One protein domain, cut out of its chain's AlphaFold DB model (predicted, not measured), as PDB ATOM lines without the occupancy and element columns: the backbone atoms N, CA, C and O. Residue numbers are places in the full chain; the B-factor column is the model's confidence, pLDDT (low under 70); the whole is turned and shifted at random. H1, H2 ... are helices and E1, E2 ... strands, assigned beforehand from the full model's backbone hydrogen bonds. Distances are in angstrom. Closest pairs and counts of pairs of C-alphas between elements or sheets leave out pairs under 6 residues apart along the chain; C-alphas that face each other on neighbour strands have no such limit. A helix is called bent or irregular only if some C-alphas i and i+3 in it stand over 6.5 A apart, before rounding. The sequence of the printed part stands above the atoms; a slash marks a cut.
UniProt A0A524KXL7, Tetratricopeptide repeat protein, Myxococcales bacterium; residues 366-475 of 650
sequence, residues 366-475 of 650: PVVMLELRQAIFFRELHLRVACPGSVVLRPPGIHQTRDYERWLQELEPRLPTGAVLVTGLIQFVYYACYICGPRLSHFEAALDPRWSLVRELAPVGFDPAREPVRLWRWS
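This is residues 366 to 475 of the 650 residues of the protein "Tetratricopeptide repeat protein" of Myxococcales bacterium (UniProt A0A524KXL7). Picture a strongly twisted sheet of five strands, with helix H1 packed along the E2 and E1 end of it and helix H2 standing off the sheet, away from H1. A long loop, residues 424 to 450, leaves the end of E3 and comes back to E4, which makes a hairpin with E5 at the other end of the sheet. The printed part has 110 residues, with two named helices and five named strands that follow each other along the chain as E1, H1, E2, H2, E3, E4, E5; the mixed sheet runs E2, E1, E3, E5, E4. The class is mixed, helices and strands, with 49 residues, under half, in named elements. The whole is compact and rounded, with a radius of gyration of the C-alphas of 13.2 A and spans of 35 by 31 by 26 A.

Start at inner strand E3, residues 420 to 423. Beside it runs E1, residues 367 to 369, parallel at 9 degrees, with N 369 and O 420 2.8 A apart, within hydrogen-bond range. Edge strand E2, residues 391 to 393, is parallel to E1 at 25 degrees; look at N 393 and O 368, 2.8 A. E5, residues 469 to 474, is antiparallel to E3 at 152 degrees, with N 472 and O 421 at 2.8 A. The other edge strand, E4, residues 451 to 457, forms a hairpin with E5, antiparallel at 156 degrees; look at N 454 and O 471, 2.8 A. H1, residues 372 to 383, is on the sheet at a height of 8.7 A, making two layers, a helix on one face of a sheet. It runs along the strands, at 4 degrees to E2 on the local plane, and its closest C-alphas to E2 are those of Arg 379 and Val 392, 5.6 A. E1, H1, E2 is a strand-helix-strand unit, two parallel neighbours with a helix between, and its crossover is right-handed. H2, residues 401 to 414, is only just not on the sheet, with 4 pairs of C-alphas within 10 A, and is apart from H1. E2, H2, E3 is a split unit, with E1 between its strands, also right-handed. O i to N i+4 pairs are within range in 6 of 8 for H1 and 8 of 10 for H2.

Find C-alpha 367 at (-9.325, -89.202, 27.111), where E1 begins. H1 measures 15.3 A and H2 20.6 A; both are only just irregular, with C-alphas 380 and 383 6.9 A apart and C-alphas 410 and 413 7.0 A. E4 and E5 each measure 16.7 A, and E5 ends at C-alpha 474, (-2.106, -84.374, 23.424).

The farthest C-alphas, Val 385 and Glu 444, are 36.7 A apart. The printed part has no cut. The links E3 to E4 and E4 to E5 are long, with 27 and 11 residues. Look for pLDDT under 70 at residues 396 to 399 and 428 to 435; the mean of the printed part is 84.1.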
ATOM      1  N   PRO A 366     -10.626 -85.302  28.032       89.56
ATOM      2  CA  PRO A 366     -11.566 -86.080  27.220       89.56
ATOM      3  C   PRO A 366     -11.178 -87.558  27.125       89.56
ATOM      4  O   PRO A 366     -12.039 -88.433  27.084       89.56
ATOM      5  N   VAL A 367      -9.874 -87.846  27.127       92.38
ATOM      6  CA  VAL A 367      -9.325 -89.202  27.111       92.38
ATOM      7  C   VAL A 367      -8.205 -89.309  28.137       92.38
ATOM      8  O   VAL A 367      -7.372 -88.412  28.231       92.38
ATOM      9  N   VAL A 368      -8.155 -90.419  28.873       93.56
ATOM     10  CA  VAL A 368      -7.041 -90.766  29.765       93.56
ATOM     11  C   VAL A 368      -6.498 -92.134  29.381       93.56
ATOM     12  O   VAL A 368      -7.241 -93.113  29.347       93.56
ATOM     13  N   MET A 369      -5.196 -92.216  29.143       91.19
ATOM     14  CA  MET A 369      -4.464 -93.452  28.893       91.19
ATOM     15  C   MET A 369      -3.533 -93.730  30.062       91.19
ATOM     16  O   MET A 369      -2.694 -92.910  30.433       91.19
ATOM     17  N   LEU A 370      -3.711 -94.906  30.647       87.69
ATOM     18  CA  LEU A 370      -2.954 -95.405  31.784       87.69
ATOM     19  C   LEU A 370      -2.550 -96.846  31.479       87.69
ATOM     20  O   LEU A 370      -3.091 -97.493  30.579       87.69
ATOM     21  N   GLU A 371      -1.658 -97.380  32.301       83.88
ATOM     22  CA  GLU A 371      -1.406 -98.816  32.351       83.88
ATOM     23  C   GLU A 371      -2.720 -99.608  32.577       83.88
ATOM     24  O   GLU A 371      -3.619 -99.164  33.301       83.88
ATOM     25  N   LEU A 372      -2.831-100.787  31.948       77.00
ATOM     26  CA  LEU A 372      -4.009-101.666  31.901       77.00
ATOM     27  C   LEU A 372      -4.804-101.782  33.211       77.00
ATOM     28  O   LEU A 372      -6.037-101.711  33.185       77.00
ATOM     29  N   ARG A 373      -4.150-102.051  34.343       77.38
ATOM     30  CA  ARG A 373      -4.839-102.288  35.623       77.38
ATOM     31  C   ARG A 373      -5.213-100.978  36.287       77.38
ATOM     32  O   ARG A 373      -6.330-100.873  36.790       77.38
ATOM     33  N   GLN A 374      -4.329 -99.985  36.235       84.25
ATOM     34  CA  GLN A 374      -4.613 -98.647  36.755       84.25
ATOM     35  C   GLN A 374      -5.797 -98.012  36.015       84.25
ATOM     36  O   GLN A 374      -6.698 -97.474  36.654       84.25
ATOM     37  N   ALA A 375      -5.886 -98.191  34.694       85.00
ATOM     38  CA  ALA A 375      -7.016 -97.743  33.884       85.00
ATOM     39  C   ALA A 375      -8.369 -98.244  34.423       85.00
ATOM     40  O   ALA A 375      -9.337 -97.489  34.448       85.00
ATOM     41  N   ILE A 376      -8.444 -99.488  34.915       79.88
ATOM     42  CA  ILE A 376      -9.681-100.042  35.490       79.88
ATOM     43  C   ILE A 376     -10.066 -99.290  36.769       79.88
ATOM     44  O   ILE A 376     -11.213 -98.871  36.901       79.88
ATOM     45  N   PHE A 377      -9.130 -99.090  37.699       81.81
ATOM     46  CA  PHE A 377      -9.414 -98.378  38.951       81.81
ATOM     47  C   PHE A 377      -9.780 -96.914  38.701       81.81
ATOM     48  O   PHE A 377     -10.787 -96.434  39.221       81.81
ATOM     49  N   PHE A 378      -9.030 -96.224  37.839       88.12
ATOM     50  CA  PHE A 378      -9.312 -94.833  37.497       88.12
ATOM     51  C   PHE A 378     -10.667 -94.671  36.825       88.12
ATOM     52  O   PHE A 378     -11.443 -93.804  37.230       88.12
ATOM     53  N   ARG A 379     -10.986 -95.542  35.861       86.75
ATOM     54  CA  ARG A 379     -12.290 -95.546  35.204       86.75
ATOM     55  C   ARG A 379     -13.406 -95.755  36.208       86.75
ATOM     56  O   ARG A 379     -14.332 -94.963  36.236       86.75
ATOM     57  N   GLU A 380     -13.331 -96.807  37.019       80.56
ATOM     58  CA  GLU A 380     -14.476 -97.251  37.816       80.56
ATOM     59  C   GLU A 380     -14.658 -96.498  39.135       80.56
ATOM     60  O   GLU A 380     -15.799 -96.318  39.559       80.56
ATOM     61  N   LEU A 381     -13.565 -96.089  39.788       80.62
ATOM     62  CA  LEU A 381     -13.588 -95.558  41.158       80.62
ATOM     63  C   LEU A 381     -13.188 -94.085  41.259       80.62
ATOM     64  O   LEU A 381     -13.559 -93.424  42.230       80.62
ATOM     65  N   HIS A 382     -12.409 -93.554  40.312       85.62
ATOM     66  CA  HIS A 382     -11.834 -92.215  40.470       85.62
ATOM     67  C   HIS A 382     -12.453 -91.161  39.561       85.62
ATOM     68  O   HIS A 382     -12.700 -90.055  40.047       85.62
ATOM     69  N   LEU A 383     -12.709 -91.500  38.294       88.94
ATOM     70  CA  LEU A 383     -13.122 -90.547  37.262       88.94
ATOM     71  C   LEU A 383     -14.585 -90.689  36.835       88.94
ATOM     72  O   LEU A 383     -15.165 -89.678  36.472       88.94
ATOM     73  N   ARG A 384     -15.226 -91.865  36.949       83.81
ATOM     74  CA  ARG A 384     -16.624 -92.068  36.494       83.81
ATOM     75  C   ARG A 384     -17.601 -90.988  36.961       83.81
ATOM     76  O   ARG A 384     -18.425 -90.535  36.180       83.81
ATOM     77  N   VAL A 385     -17.539 -90.636  38.245       83.81
ATOM     78  CA  VAL A 385     -18.443 -89.647  38.855       83.81
ATOM     79  C   VAL A 385     -17.860 -88.239  38.770       83.81
ATOM     80  O   VAL A 385     -18.593 -87.292  38.523       83.81
ATOM     81  N   ALA A 386     -16.546 -88.099  38.965       87.19
ATOM     82  CA  ALA A 386     -15.887 -86.795  39.012       87.19
ATOM     83  C   ALA A 386     -15.761 -86.132  37.630       87.19
ATOM     84  O   ALA A 386     -15.861 -84.917  37.529       87.19
ATOM     85  N   CYS A 387     -15.571 -86.926  36.576       89.75
ATOM     86  CA  CYS A 387     -15.386 -86.483  35.198       89.75
ATOM     87  C   CYS A 387     -16.179 -87.403  34.245       89.75
ATOM     88  O   CYS A 387     -15.588 -88.235  33.553       89.75
ATOM     89  N   PRO A 388     -17.520 -87.296  34.193       81.44
ATOM     90  CA  PRO A 388     -18.368 -88.218  33.429       81.44
ATOM     91  C   PRO A 388     -18.121 -88.185  31.910       81.44
ATOM     92  O   PRO A 388     -18.432 -89.154  31.225       81.44
ATOM     93  N   GLY A 389     -17.547 -87.095  31.385       80.12
ATOM     94  CA  GLY A 389     -17.155 -86.969  29.977       80.12
ATOM     95  C   GLY A 389     -15.783 -87.565  29.631       80.12
ATOM     96  O   GLY A 389     -15.444 -87.650  28.455       80.12
ATOM     97  N   SER A 390     -14.990 -87.976  30.625       87.88
ATOM     98  CA  SER A 390     -13.660 -88.545  30.403       87.88
ATOM     99  C   SER A 390     -13.739 -90.021  30.027       87.88
ATOM    100  O   SER A 390     -14.249 -90.850  30.784       87.88
ATOM    101  N   VAL A 391     -13.140 -90.386  28.896       87.38
ATOM    102  CA  VAL A 391     -12.999 -91.782  28.477       87.38
ATOM    103  C   VAL A 391     -11.638 -92.316  28.914       87.38
ATOM    104  O   VAL A 391     -10.595 -91.901  28.417       87.38
ATOM    105  N   VAL A 392     -11.628 -93.284  29.830       87.81
ATOM    106  CA  VAL A 392     -10.389 -93.970  30.223       87.81
ATOM    107  C   VAL A 392     -10.133 -95.139  29.274       87.81
ATOM    108  O   VAL A 392     -10.834 -96.156  29.321       87.81
ATOM    109  N   LEU A 393      -9.127 -94.994  28.411       84.19
ATOM    110  CA  LEU A 393      -8.729 -96.020  27.459       84.19
ATOM    111  C   LEU A 393      -7.891 -97.094  28.140       84.19
ATOM    112  O   LEU A 393      -6.985 -96.825  28.930       84.19
ATOM    113  N   ARG A 394      -8.222 -98.339  27.804       76.06
ATOM    114  CA  ARG A 394      -7.576 -99.531  28.334       76.06
ATOM    115  C   ARG A 394      -6.789-100.219  27.207       76.06
ATOM    116  O   ARG A 394      -7.434-100.702  26.275       76.06
ATOM    117  N   PRO A 395      -5.459-100.347  27.320       71.12
ATOM    118  CA  PRO A 395      -4.637-101.125  26.392       71.12
ATOM    119  C   PRO A 395      -5.146-102.578  26.279       71.12
ATOM    120  O   PRO A 395      -5.497-103.176  27.302       71.12
ATOM    121  N   PRO A 396      -5.232-103.184  25.084       64.06
ATOM    122  CA  PRO A 396      -5.800-104.521  24.909       64.06
ATOM    123  C   PRO A 396      -4.817-105.631  25.311       64.06
ATOM    124  O   PRO A 396      -4.090-106.159  24.481       64.06
ATOM    125  N   GLY A 397      -4.792-106.008  26.594       59.59
ATOM    126  CA  GLY A 397      -4.003-107.164  27.067       59.59
ATOM    127  C   GLY A 397      -2.487-107.010  26.891       59.59
ATOM    128  O   GLY A 397      -1.753-107.991  26.952       59.59
ATOM    129  N   ILE A 398      -2.033-105.777  26.672       57.97
ATOM    130  CA  ILE A 398      -0.642-105.451  26.417       57.97
ATOM    131  C   ILE A 398       0.111-105.417  27.744       57.97
ATOM    132  O   ILE A 398      -0.304-104.742  28.692       57.97
ATOM    133  N   HIS A 399       1.217-106.154  27.801       66.00
ATOM    134  CA  HIS A 399       2.097-106.200  28.964       66.00
ATOM    135  C   HIS A 399       3.498-105.685  28.643       66.00
ATOM    136  O   HIS A 399       4.049-104.966  29.463       66.00
ATOM    137  N   GLN A 400       4.053-105.969  27.462       73.62
ATOM    138  CA  GLN A 400       5.400-105.522  27.101       73.62
ATOM    139  C   GLN A 400       5.422-104.055  26.660       73.62
ATOM    140  O   GLN A 400       4.524-103.617  25.940       73.62
ATOM    141  N   THR A 401       6.466-103.307  27.035       78.81
ATOM    142  CA  THR A 401       6.624-101.897  26.638       78.81
ATOM    143  C   THR A 401       6.538-101.688  25.125       78.81
ATOM    144  O   THR A 401       5.846-100.783  24.673       78.81
ATOM    145  N   ARG A 402       7.185-102.547  24.331       80.75
ATOM    146  CA  ARG A 402       7.225-102.414  22.867       80.75
ATOM    147  C   ARG A 402       5.841-102.470  22.218       80.75
ATOM    148  O   ARG A 402       5.538-101.761  21.266       80.75
ATOM    149  N   ASP A 403       4.977-103.328  22.745       81.25
ATOM    150  CA  ASP A 403       3.601-103.445  22.274       81.25
ATOM    151  C   ASP A 403       2.767-102.225  22.693       81.25
ATOM    152  O   ASP A 403       1.885-101.797  21.952       81.25
ATOM    153  N   TYR A 404       3.066-101.640  23.860       85.62
ATOM    154  CA  TYR A 404       2.442-100.397  24.323       85.62
ATOM    155  C   TYR A 404       2.793 -99.222  23.419       85.62
ATOM    156  O   TYR A 404       1.913 -98.431  23.094       85.62
ATOM    157  N   GLU A 405       4.063 -99.114  23.033       88.62
ATOM    158  CA  GLU A 405       4.554 -98.089  22.118       88.62
ATOM    159  C   GLU A 405       3.835 -98.168  20.766       88.62
ATOM    160  O   GLU A 405       3.241 -97.181  20.336       88.62
ATOM    161  N   ARG A 406       3.786 -99.356  20.145       86.19
ATOM    162  CA  ARG A 406       3.055 -99.564  18.882       86.19
ATOM    163  C   ARG A 406       1.577 -99.207  19.005       86.19
ATOM    164  O   ARG A 406       1.040 -98.483  18.173       86.19
ATOM    165  N   TRP A 407       0.927 -99.670  20.072       87.06
ATOM    166  CA  TRP A 407      -0.477 -99.358  20.332       87.06
ATOM    167  C   TRP A 407      -0.726 -97.855  20.508       87.06
ATOM    168  O   TRP A 407      -1.736 -97.341  20.028       87.06
ATOM    169  N   LEU A 408       0.182 -97.146  21.183       89.81
ATOM    170  CA  LEU A 408       0.095 -95.699  21.346       89.81
ATOM    171  C   LEU A 408       0.226 -94.992  19.990       89.81
ATOM    172  O   LEU A 408      -0.634 -94.179  19.661       89.81
ATOM    173  N   GLN A 409       1.229 -95.354  19.187       89.06
ATOM    174  CA  GLN A 409       1.468 -94.785  17.854       89.06
ATOM    175  C   GLN A 409       0.276 -94.997  16.902       89.06
ATOM    176  O   GLN A 409      -0.109 -94.093  16.162       89.06
ATOM    177  N   GLU A 410      -0.369 -96.167  16.944       86.88
ATOM    178  CA  GLU A 410      -1.586 -96.449  16.163       86.88
ATOM    179  C   GLU A 410      -2.795 -95.610  16.614       86.88
ATOM    180  O   GLU A 410      -3.689 -95.292  15.820       86.88
ATOM    181  N   LEU A 411      -2.850 -95.268  17.901       86.12
ATOM    182  CA  LEU A 411      -3.964 -94.545  18.505       86.12
ATOM    183  C   LEU A 411      -3.836 -93.024  18.341       86.12
ATOM    184  O   LEU A 411      -4.853 -92.349  18.180       86.12
ATOM    185  N   GLU A 412      -2.614 -92.496  18.363       87.94
ATOM    186  CA  GLU A 412      -2.280 -91.069  18.305       87.94
ATOM    187  C   GLU A 412      -3.049 -90.266  17.238       87.94
ATOM    188  O   GLU A 412      -3.666 -89.258  17.595       87.94
ATOM    189  N   PRO A 413      -3.144 -90.700  15.962       81.62
ATOM    190  CA  PRO A 413      -3.893 -89.969  14.933       81.62
ATOM    191  C   PRO A 413      -5.390 -89.802  15.234       81.62
ATOM    192  O   PRO A 413      -6.055 -88.967  14.626       81.62
ATOM    193  N   ARG A 414      -5.935 -90.612  16.147       83.75
ATOM    194  CA  ARG A 414      -7.360 -90.673  16.493       83.75
ATOM    195  C   ARG A 414      -7.664 -90.013  17.838       83.75
ATOM    196  O   ARG A 414      -8.826 -89.985  18.246       83.75
ATOM    197  N   LEU A 415      -6.646 -89.525  18.549       85.31
ATOM    198  CA  LEU A 415      -6.815 -88.932  19.869       85.31
ATOM    199  C   LEU A 415      -7.397 -87.512  19.781       85.31
ATOM    200  O   LEU A 415      -6.895 -86.689  19.008       85.31
ATOM    201  N   PRO A 416      -8.406 -87.175  20.607       85.75
ATOM    202  CA  PRO A 416      -8.911 -85.812  20.702       85.75
ATOM    203  C   PRO A 416      -7.898 -84.900  21.401       85.75
ATOM    204  O   PRO A 416      -7.205 -85.320  22.332       85.75
ATOM    205  N   THR A 417      -7.843 -83.628  21.001       87.94
ATOM    206  CA  THR A 417      -7.058 -82.603  21.706       87.94
ATOM    207  C   THR A 417      -7.410 -82.580  23.193       87.94
ATOM    208  O   THR A 417      -8.578 -82.631  23.572       87.94
ATOM    209  N   GLY A 418      -6.390 -82.508  24.043       88.50
ATOM    210  CA  GLY A 418      -6.520 -82.576  25.494       88.50
ATOM    211  C   GLY A 418      -6.457 -83.994  26.065       88.50
ATOM    212  O   GLY A 418      -6.472 -84.124  27.289       88.50
ATOM    213  N   ALA A 419      -6.357 -85.044  25.236       93.38
ATOM    214  CA  ALA A 419      -6.122 -86.406  25.716       93.38
ATOM    215  C   ALA A 419      -4.865 -86.472  26.593       93.38
ATOM    216  O   ALA A 419      -3.885 -85.778  26.338       93.38
ATOM    217  N   VAL A 420      -4.892 -87.305  27.626       95.62
ATOM    218  CA  VAL A 420      -3.806 -87.437  28.595       95.62
ATOM    219  C   VAL A 420      -3.200 -88.831  28.538       95.62
ATOM    220  O   VAL A 420      -3.928 -89.820  28.586       95.62
ATOM    221  N   LEU A 421      -1.871 -88.908  28.494       94.75
ATOM    222  CA  LEU A 421      -1.093 -90.134  28.655       94.75
ATOM    223  C   LEU A 421      -0.333 -90.090  29.981       94.75
ATOM    224  O   LEU A 421       0.346 -89.114  30.291       94.75
ATOM    225  N   VAL A 422      -0.412 -91.169  30.753       94.25
ATOM    226  CA  VAL A 422       0.365 -91.342  31.982       94.25
ATOM    227  C   VAL A 422       1.450 -92.379  31.755       94.25
ATOM    228  O   VAL A 422       1.153 -93.509  31.380       94.25
ATOM    229  N   THR A 423       2.697 -92.008  32.032       92.31
ATOM    230  CA  THR A 423       3.881 -92.874  31.872       92.31
ATOM    231  C   THR A 423       4.630 -93.041  33.190       92.31
ATOM    232  O   THR A 423       4.424 -92.263  34.123       92.31
ATOM    233  N   GLY A 424       5.449 -94.090  33.299       88.69
ATOM    234  CA  GLY A 424       6.254 -94.384  34.498       88.69
ATOM    235  C   GLY A 424       5.467 -94.913  35.710       88.69
ATOM    236  O   GLY A 424       6.063 -95.309  36.711       88.69
ATOM    237  N   LEU A 425       4.128 -94.965  35.651       87.69
ATOM    238  CA  LEU A 425       3.305 -95.556  36.710       87.69
ATOM    239  C   LEU A 425       3.231 -97.082  36.555       87.69
ATOM    240  O   LEU A 425       2.659 -97.594  35.595       87.69
ATOM    241  N   ILE A 426       3.771 -97.805  37.536       77.88
ATOM    242  CA  ILE A 426       3.845 -99.272  37.518       77.88
ATOM    243  C   ILE A 426       2.503 -99.914  37.910       77.88
ATOM    244  O   ILE A 426       1.769 -99.417  38.771       77.88
ATOM    245  N   GLN A 427       2.218-101.058  37.279       71.25
ATOM    246  CA  GLN A 427       0.972-101.823  37.367       71.25
ATOM    247  C   GLN A 427       0.600-102.247  38.797       71.25
ATOM    248  O   GLN A 427      -0.466-101.877  39.295       71.25
ATOM    249  N   PHE A 428       1.465-103.017  39.459       66.88
ATOM    250  CA  PHE A 428       1.266-103.458  40.835       66.88
ATOM    251  C   PHE A 428       2.531-103.232  41.636       66.88
ATOM    252  O   PHE A 428       3.631-103.591  41.218       66.88
ATOM    253  N   VAL A 429       2.346-102.728  42.846       68.19
ATOM    254  CA  VAL A 429       3.371-102.842  43.869       68.19
ATOM    255  C   VAL A 429       3.572-104.334  44.130       68.19
ATOM    256  O   VAL A 429       2.602-105.060  44.365       68.19
ATOM    257  N   TYR A 430       4.814-104.797  44.024       68.19
ATOM    258  CA  TYR A 430       5.215-106.178  44.288       68.19
ATOM    259  C   TYR A 430       4.726-107.266  43.298       68.19
ATOM    260  O   TYR A 430       4.817-108.455  43.595       68.19
ATOM    261  N   TYR A 431       4.236-106.927  42.097       63.97
ATOM    262  CA  TYR A 431       4.262-107.899  40.990       63.97
ATOM    263  C   TYR A 431       5.356-107.460  40.030       63.97
ATOM    264  O   TYR A 431       5.201-106.454  39.342       63.97
ATOM    265  N   ALA A 432       6.463-108.199  40.012       53.03
ATOM    266  CA  ALA A 432       7.604-107.929  39.155       53.03
ATOM    267  C   ALA A 432       7.182-107.856  37.675       53.03
ATOM    268  O   ALA A 432       6.983-108.872  37.011       53.03
ATOM    269  N   CYS A 433       7.028-106.636  37.167       68.12
ATOM    270  CA  CYS A 433       7.136-106.310  35.754       68.12
ATOM    271  C   CYS A 433       7.515-104.834  35.615       68.12
ATOM    272  O   CYS A 433       6.698-103.968  35.297       68.12
ATOM    273  N   TYR A 434       8.781-104.541  35.901       67.44
ATOM    274  CA  TYR A 434       9.345-103.192  35.804       67.44
ATOM    275  C   TYR A 434       9.293-102.644  34.374       67.44
ATOM    276  O   TYR A 434       9.213-101.442  34.176       67.44
ATOM    277  N   ILE A 435       9.226-103.533  33.386       69.12
ATOM    278  CA  ILE A 435       9.097-103.216  31.962       69.12
ATOM    279  C   ILE A 435       7.641-103.268  31.465       69.12
ATOM    280  O   ILE A 435       7.397-103.326  30.267       69.12
ATOM    281  N   CYS A 436       6.646-103.314  32.356       76.25
ATOM    282  CA  CYS A 436       5.246-103.310  31.936       76.25
ATOM    283  C   CYS A 436       4.671-101.899  31.870       76.25
ATOM    284  O   CYS A 436       4.937-101.062  32.734       76.25
ATOM    285  N   GLY A 437       3.790-101.677  30.895       80.06
ATOM    286  CA  GLY A 437       3.098-100.403  30.727       80.06
ATOM    287  C   GLY A 437       3.855 -99.401  29.850       80.06
ATOM    288  O   GLY A 437       4.879 -99.740  29.250       80.06
ATOM    289  N   PRO A 438       3.355 -98.156  29.777       87.31
ATOM    290  CA  PRO A 438       3.995 -97.066  29.044       87.31
ATOM    291  C   PRO A 438       5.248 -96.573  29.793       87.31
ATOM    292  O   PRO A 438       5.209 -95.603  30.556       87.31
ATOM    293  N   ARG A 439       6.352 -97.304  29.615       87.50
ATOM    294  CA  ARG A 439       7.680 -97.036  30.181       87.50
ATOM    295  C   ARG A 439       8.555 -96.363  29.125       87.50
ATOM    296  O   ARG A 439       9.120 -97.046  28.280       87.50
ATOM    297  N   LEU A 440       8.685 -95.040  29.173       89.25
ATOM    298  CA  LEU A 440       9.411 -94.277  28.150       89.25
ATOM    299  C   LEU A 440      10.896 -94.629  28.101       89.25
ATOM    300  O   LEU A 440      11.500 -94.587  27.040       89.25
ATOM    301  N   SER A 441      11.471 -95.023  29.240       87.44
ATOM    302  CA  SER A 441      12.856 -95.511  29.317       87.44
ATOM    303  C   SER A 441      13.119 -96.776  28.484       87.44
ATOM    304  O   SER A 441      14.274 -97.113  28.239       87.44
ATOM    305  N   HIS A 442      12.061 -97.465  28.052       85.38
ATOM    306  CA  HIS A 442      12.105 -98.710  27.295       85.38
ATOM    307  C   HIS A 442      11.450 -98.593  25.902       85.38
ATOM    308  O   HIS A 442      11.262 -99.620  25.251       85.38
ATOM    309  N   PHE A 443      11.074 -97.388  25.459       87.44
ATOM    310  CA  PHE A 443      10.563 -97.163  24.099       87.44
ATOM    311  C   PHE A 443      11.725 -97.151  23.097       87.44
ATOM    312  O   PHE A 443      12.820 -96.687  23.419       87.44
ATOM    313  N   GLU A 444      11.489 -97.657  21.885       87.88
ATOM    314  CA  GLU A 444      12.456 -97.578  20.782       87.88
ATOM    315  C   GLU A 444      12.504 -96.157  20.193       87.88
ATOM    316  O   GLU A 444      13.580 -95.672  19.837       87.88
ATOM    317  N   ALA A 445      11.361 -95.466  20.135       86.31
ATOM    318  CA  ALA A 445      11.222 -94.092  19.670       86.31
ATOM    319  C   ALA A 445      10.775 -93.131  20.788       86.31
ATOM    320  O   ALA A 445      10.108 -93.498  21.757       86.31
ATOM    321  N   ALA A 446      11.124 -91.850  20.641       87.12
ATOM    322  CA  ALA A 446      10.578 -90.802  21.498       87.12
ATOM    323  C   ALA A 446       9.059 -90.652  21.280       87.12
ATOM    324  O   ALA A 446       8.540 -90.993  20.217       87.12
ATOM    325  N   LEU A 447       8.355 -90.107  22.280       89.81
ATOM    326  CA  LEU A 447       6.946 -89.734  22.118       89.81
ATOM    327  C   LEU A 447       6.777 -88.744  20.962       89.81
ATOM    328  O   LEU A 447       7.630 -87.877  20.758       89.81
ATOM    329  N   ASP A 448       5.650 -88.840  20.251       88.94
ATOM    330  CA  ASP A 448       5.290 -87.869  19.217       88.94
ATOM    331  C   ASP A 448       5.346 -86.438  19.799       88.94
ATOM    332  O   ASP A 448       4.822 -86.206  20.894       88.94
ATOM    333  N   PRO A 449       5.947 -85.458  19.095       86.75
ATOM    334  CA  PRO A 449       6.084 -84.084  19.583       86.75
ATOM    335  C   PRO A 449       4.767 -83.419  20.010       86.75
ATOM    336  O   PRO A 449       4.775 -82.460  20.771       86.75
ATOM    337  N   ARG A 450       3.617 -83.910  19.545       87.19
ATOM    338  CA  ARG A 450       2.282 -83.462  19.974       87.19
ATOM    339  C   ARG A 450       1.959 -83.757  21.442       87.19
ATOM    340  O   ARG A 450       0.962 -83.244  21.958       87.19
ATOM    341  N   TRP A 451       2.765 -84.575  22.114       92.31
ATOM    342  CA  TRP A 451       2.713 -84.780  23.555       92.31
ATOM    343  C   TRP A 451       3.501 -83.696  24.290       92.31
ATOM    344  O   TRP A 451       4.725 -83.644  24.218       92.31
ATOM    345  N   SER A 452       2.813 -82.873  25.079       92.25
ATOM    346  CA  SER A 452       3.451 -81.913  25.983       92.25
ATOM    347  C   SER A 452       3.411 -82.401  27.427       92.25
ATOM    348  O   SER A 452       2.397 -82.914  27.905       92.25
ATOM    349  N   LEU A 453       4.530 -82.263  28.141       94.88
ATOM    350  CA  LEU A 453       4.605 -82.610  29.557       94.88
ATOM    351  C   LEU A 453       3.759 -81.620  30.369       94.88
ATOM    352  O   LEU A 453       4.014 -80.420  30.357       94.88
ATOM    353  N   VAL A 454       2.768 -82.132  31.094       92.75
ATOM    354  CA  VAL A 454       1.925 -81.348  32.009       92.75
ATOM    355  C   VAL A 454       2.505 -81.364  33.413       92.75
ATOM    356  O   VAL A 454       2.559 -80.341  34.088       92.75
ATOM    357  N   ARG A 455       2.908 -82.550  33.876       94.25
ATOM    358  CA  ARG A 455       3.377 -82.740  35.245       94.25
ATOM    359  C   ARG A 455       4.348 -83.898  35.332       94.25
ATOM    360  O   ARG A 455       4.112 -84.959  34.757       94.25
ATOM    361  N   GLU A 456       5.393 -83.709  36.122       95.50
ATOM    362  CA  GLU A 456       6.318 -84.763  36.516       95.50
ATOM    363  C   GLU A 456       6.216 -84.988  38.028       95.50
ATOM    364  O   GLU A 456       6.213 -84.050  38.827       95.50
ATOM    365  N   LEU A 457       6.079 -86.249  38.422       93.81
ATOM    366  CA  LEU A 457       6.059 -86.698  39.804       93.81
ATOM    367  C   LEU A 457       7.286 -87.573  40.048       93.81
ATOM    368  O   LEU A 457       7.719 -88.328  39.178       93.81
ATOM    369  N   ALA A 458       7.800 -87.525  41.274       91.88
ATOM    370  CA  ALA A 458       8.922 -88.362  41.670       91.88
ATOM    371  C   ALA A 458       8.648 -89.860  41.401       91.88
ATOM    372  O   ALA A 458       7.504 -90.310  41.569       91.88
ATOM    373  N   PRO A 459       9.687 -90.632  41.038       88.25
ATOM    374  CA  PRO A 459       9.560 -92.041  40.693       88.25
ATOM    375  C   PRO A 459       8.924 -92.861  41.812       88.25
ATOM    376  O   PRO A 459       8.924 -92.483  42.995       88.25
ATOM    377  N   VAL A 460       8.368 -94.003  41.422       84.75
ATOM    378  CA  VAL A 460       7.866 -94.988  42.374       84.75
ATOM    379  C   VAL A 460       9.065 -95.651  43.054       84.75
ATOM    380  O   VAL A 460      10.009 -96.064  42.389       84.75
ATOM    381  N   GLY A 461       9.045 -95.748  44.384       75.88
ATOM    382  CA  GLY A 461      10.238 -96.084  45.173       75.88
ATOM    383  C   GLY A 461      10.873 -97.454  44.897       75.88
ATOM    384  O   GLY A 461      12.021 -97.654  45.272       75.88
ATOM    385  N   PHE A 462      10.156 -98.377  44.253       77.12
ATOM    386  CA  PHE A 462      10.647 -99.719  43.922       77.12
ATOM    387  C   PHE A 462      10.983 -99.906  42.438       77.12
ATOM    388  O   PHE A 462      11.264-101.027  42.030       77.12
ATOM    389  N   ASP A 463      10.931 -98.848  41.626       78.69
ATOM    390  CA  ASP A 463      11.343 -98.909  40.226       78.69
ATOM    391  C   ASP A 463      12.879 -98.891  40.102       78.69
ATOM    392  O   ASP A 463      13.489 -97.869  40.438       78.69
ATOM    393  N   PRO A 464      13.532 -99.953  39.589       76.81
ATOM    394  CA  PRO A 464      14.987 -99.987  39.445       76.81
ATOM    395  C   PRO A 464      15.509 -98.893  38.509       76.81
ATOM    396  O   PRO A 464      16.564 -98.317  38.765       76.81
ATOM    397  N   ALA A 465      14.747 -98.572  37.459       80.69
ATOM    398  CA  ALA A 465      15.088 -97.525  36.496       80.69
ATOM    399  C   ALA A 465      14.855 -96.104  37.040       80.69
ATOM    400  O   ALA A 465      15.312 -95.136  36.433       80.69
ATOM    401  N   ARG A 466      14.161 -95.969  38.181       86.75
ATOM    402  CA  ARG A 466      13.763 -94.690  38.792       86.75
ATOM    403  C   ARG A 466      13.110 -93.726  37.794       86.75
ATOM    404  O   ARG A 466      13.324 -92.516  37.863       86.75
ATOM    405  N   GLU A 467      12.297 -94.253  36.886       89.75
ATOM    406  CA  GLU A 467      11.557 -93.457  35.915       89.75
ATOM    407  C   GLU A 467      10.470 -92.644  36.638       89.75
ATOM    408  O   GLU A 467       9.653 -93.213  37.374       89.75
ATOM    409  N   PRO A 468      10.446 -91.309  36.482       92.94
ATOM    410  CA  PRO A 468       9.427 -90.492  37.119       92.94
ATOM    411  C   PRO A 468       8.057 -90.749  36.491       92.94
ATOM    412  O   PRO A 468       7.934 -91.067  35.304       92.94
ATOM    413  N   VAL A 469       7.006 -90.577  37.292       93.56
ATOM    414  CA  VAL A 469       5.635 -90.679  36.790       93.56
ATOM    415  C   VAL A 469       5.298 -89.370  36.091       93.56
ATOM    416  O   VAL A 469       5.320 -88.314  36.721       93.56
ATOM    417  N   ARG A 470       4.977 -89.425  34.800       94.94
ATOM    418  CA  ARG A 470       4.718 -88.227  33.992       94.94
ATOM    419  C   ARG A 470       3.320 -88.225  33.418       94.94
ATOM    420  O   ARG A 470       2.818 -89.261  32.979       94.94
ATOM    421  N   LEU A 471       2.737 -87.035  33.396       95.75
ATOM    422  CA  LEU A 471       1.473 -86.728  32.759       95.75
ATOM    423  C   LEU A 471       1.733 -85.938  31.481       95.75
ATOM    424  O   LEU A 471       2.294 -84.845  31.543       95.75
ATOM    425  N   TRP A 472       1.298 -86.464  30.348       95.56
ATOM    426  CA  TRP A 472       1.452 -85.847  29.036       95.56
ATOM    427  C   TRP A 472       0.090 -85.466  28.481       95.56
ATOM    428  O   TRP A 472      -0.879 -86.186  28.711       95.56
ATOM    429  N   ARG A 473       0.004 -84.362  27.738       95.44
ATOM    430  CA  ARG A 473      -1.224 -83.905  27.086       95.44
ATOM    431  C   ARG A 473      -1.044 -83.830  25.579       95.44
ATOM    432  O   ARG A 473      -0.049 -83.318  25.087       95.44
ATOM    433  N   TRP A 474      -2.045 -84.327  24.871       93.69
ATOM    434  CA  TRP A 474      -2.106 -84.374  23.424       93.69
ATOM    435  C   TRP A 474      -2.644 -83.070  22.848       93.69
ATOM    436  O   TRP A 474      -3.735 -82.631  23.219       93.69
ATOM    437  N   SER A 475      -1.938 -82.471  21.895       86.12
ATOM    438  CA  SER A 475      -2.417 -81.279  21.187       86.12
ATOM    439  C   SER A 475      -3.386 -81.585  20.035       86.12
ATOM    440  O   SER A 475      -4.156 -80.703  19.653       86.12
TER     441      SER A 475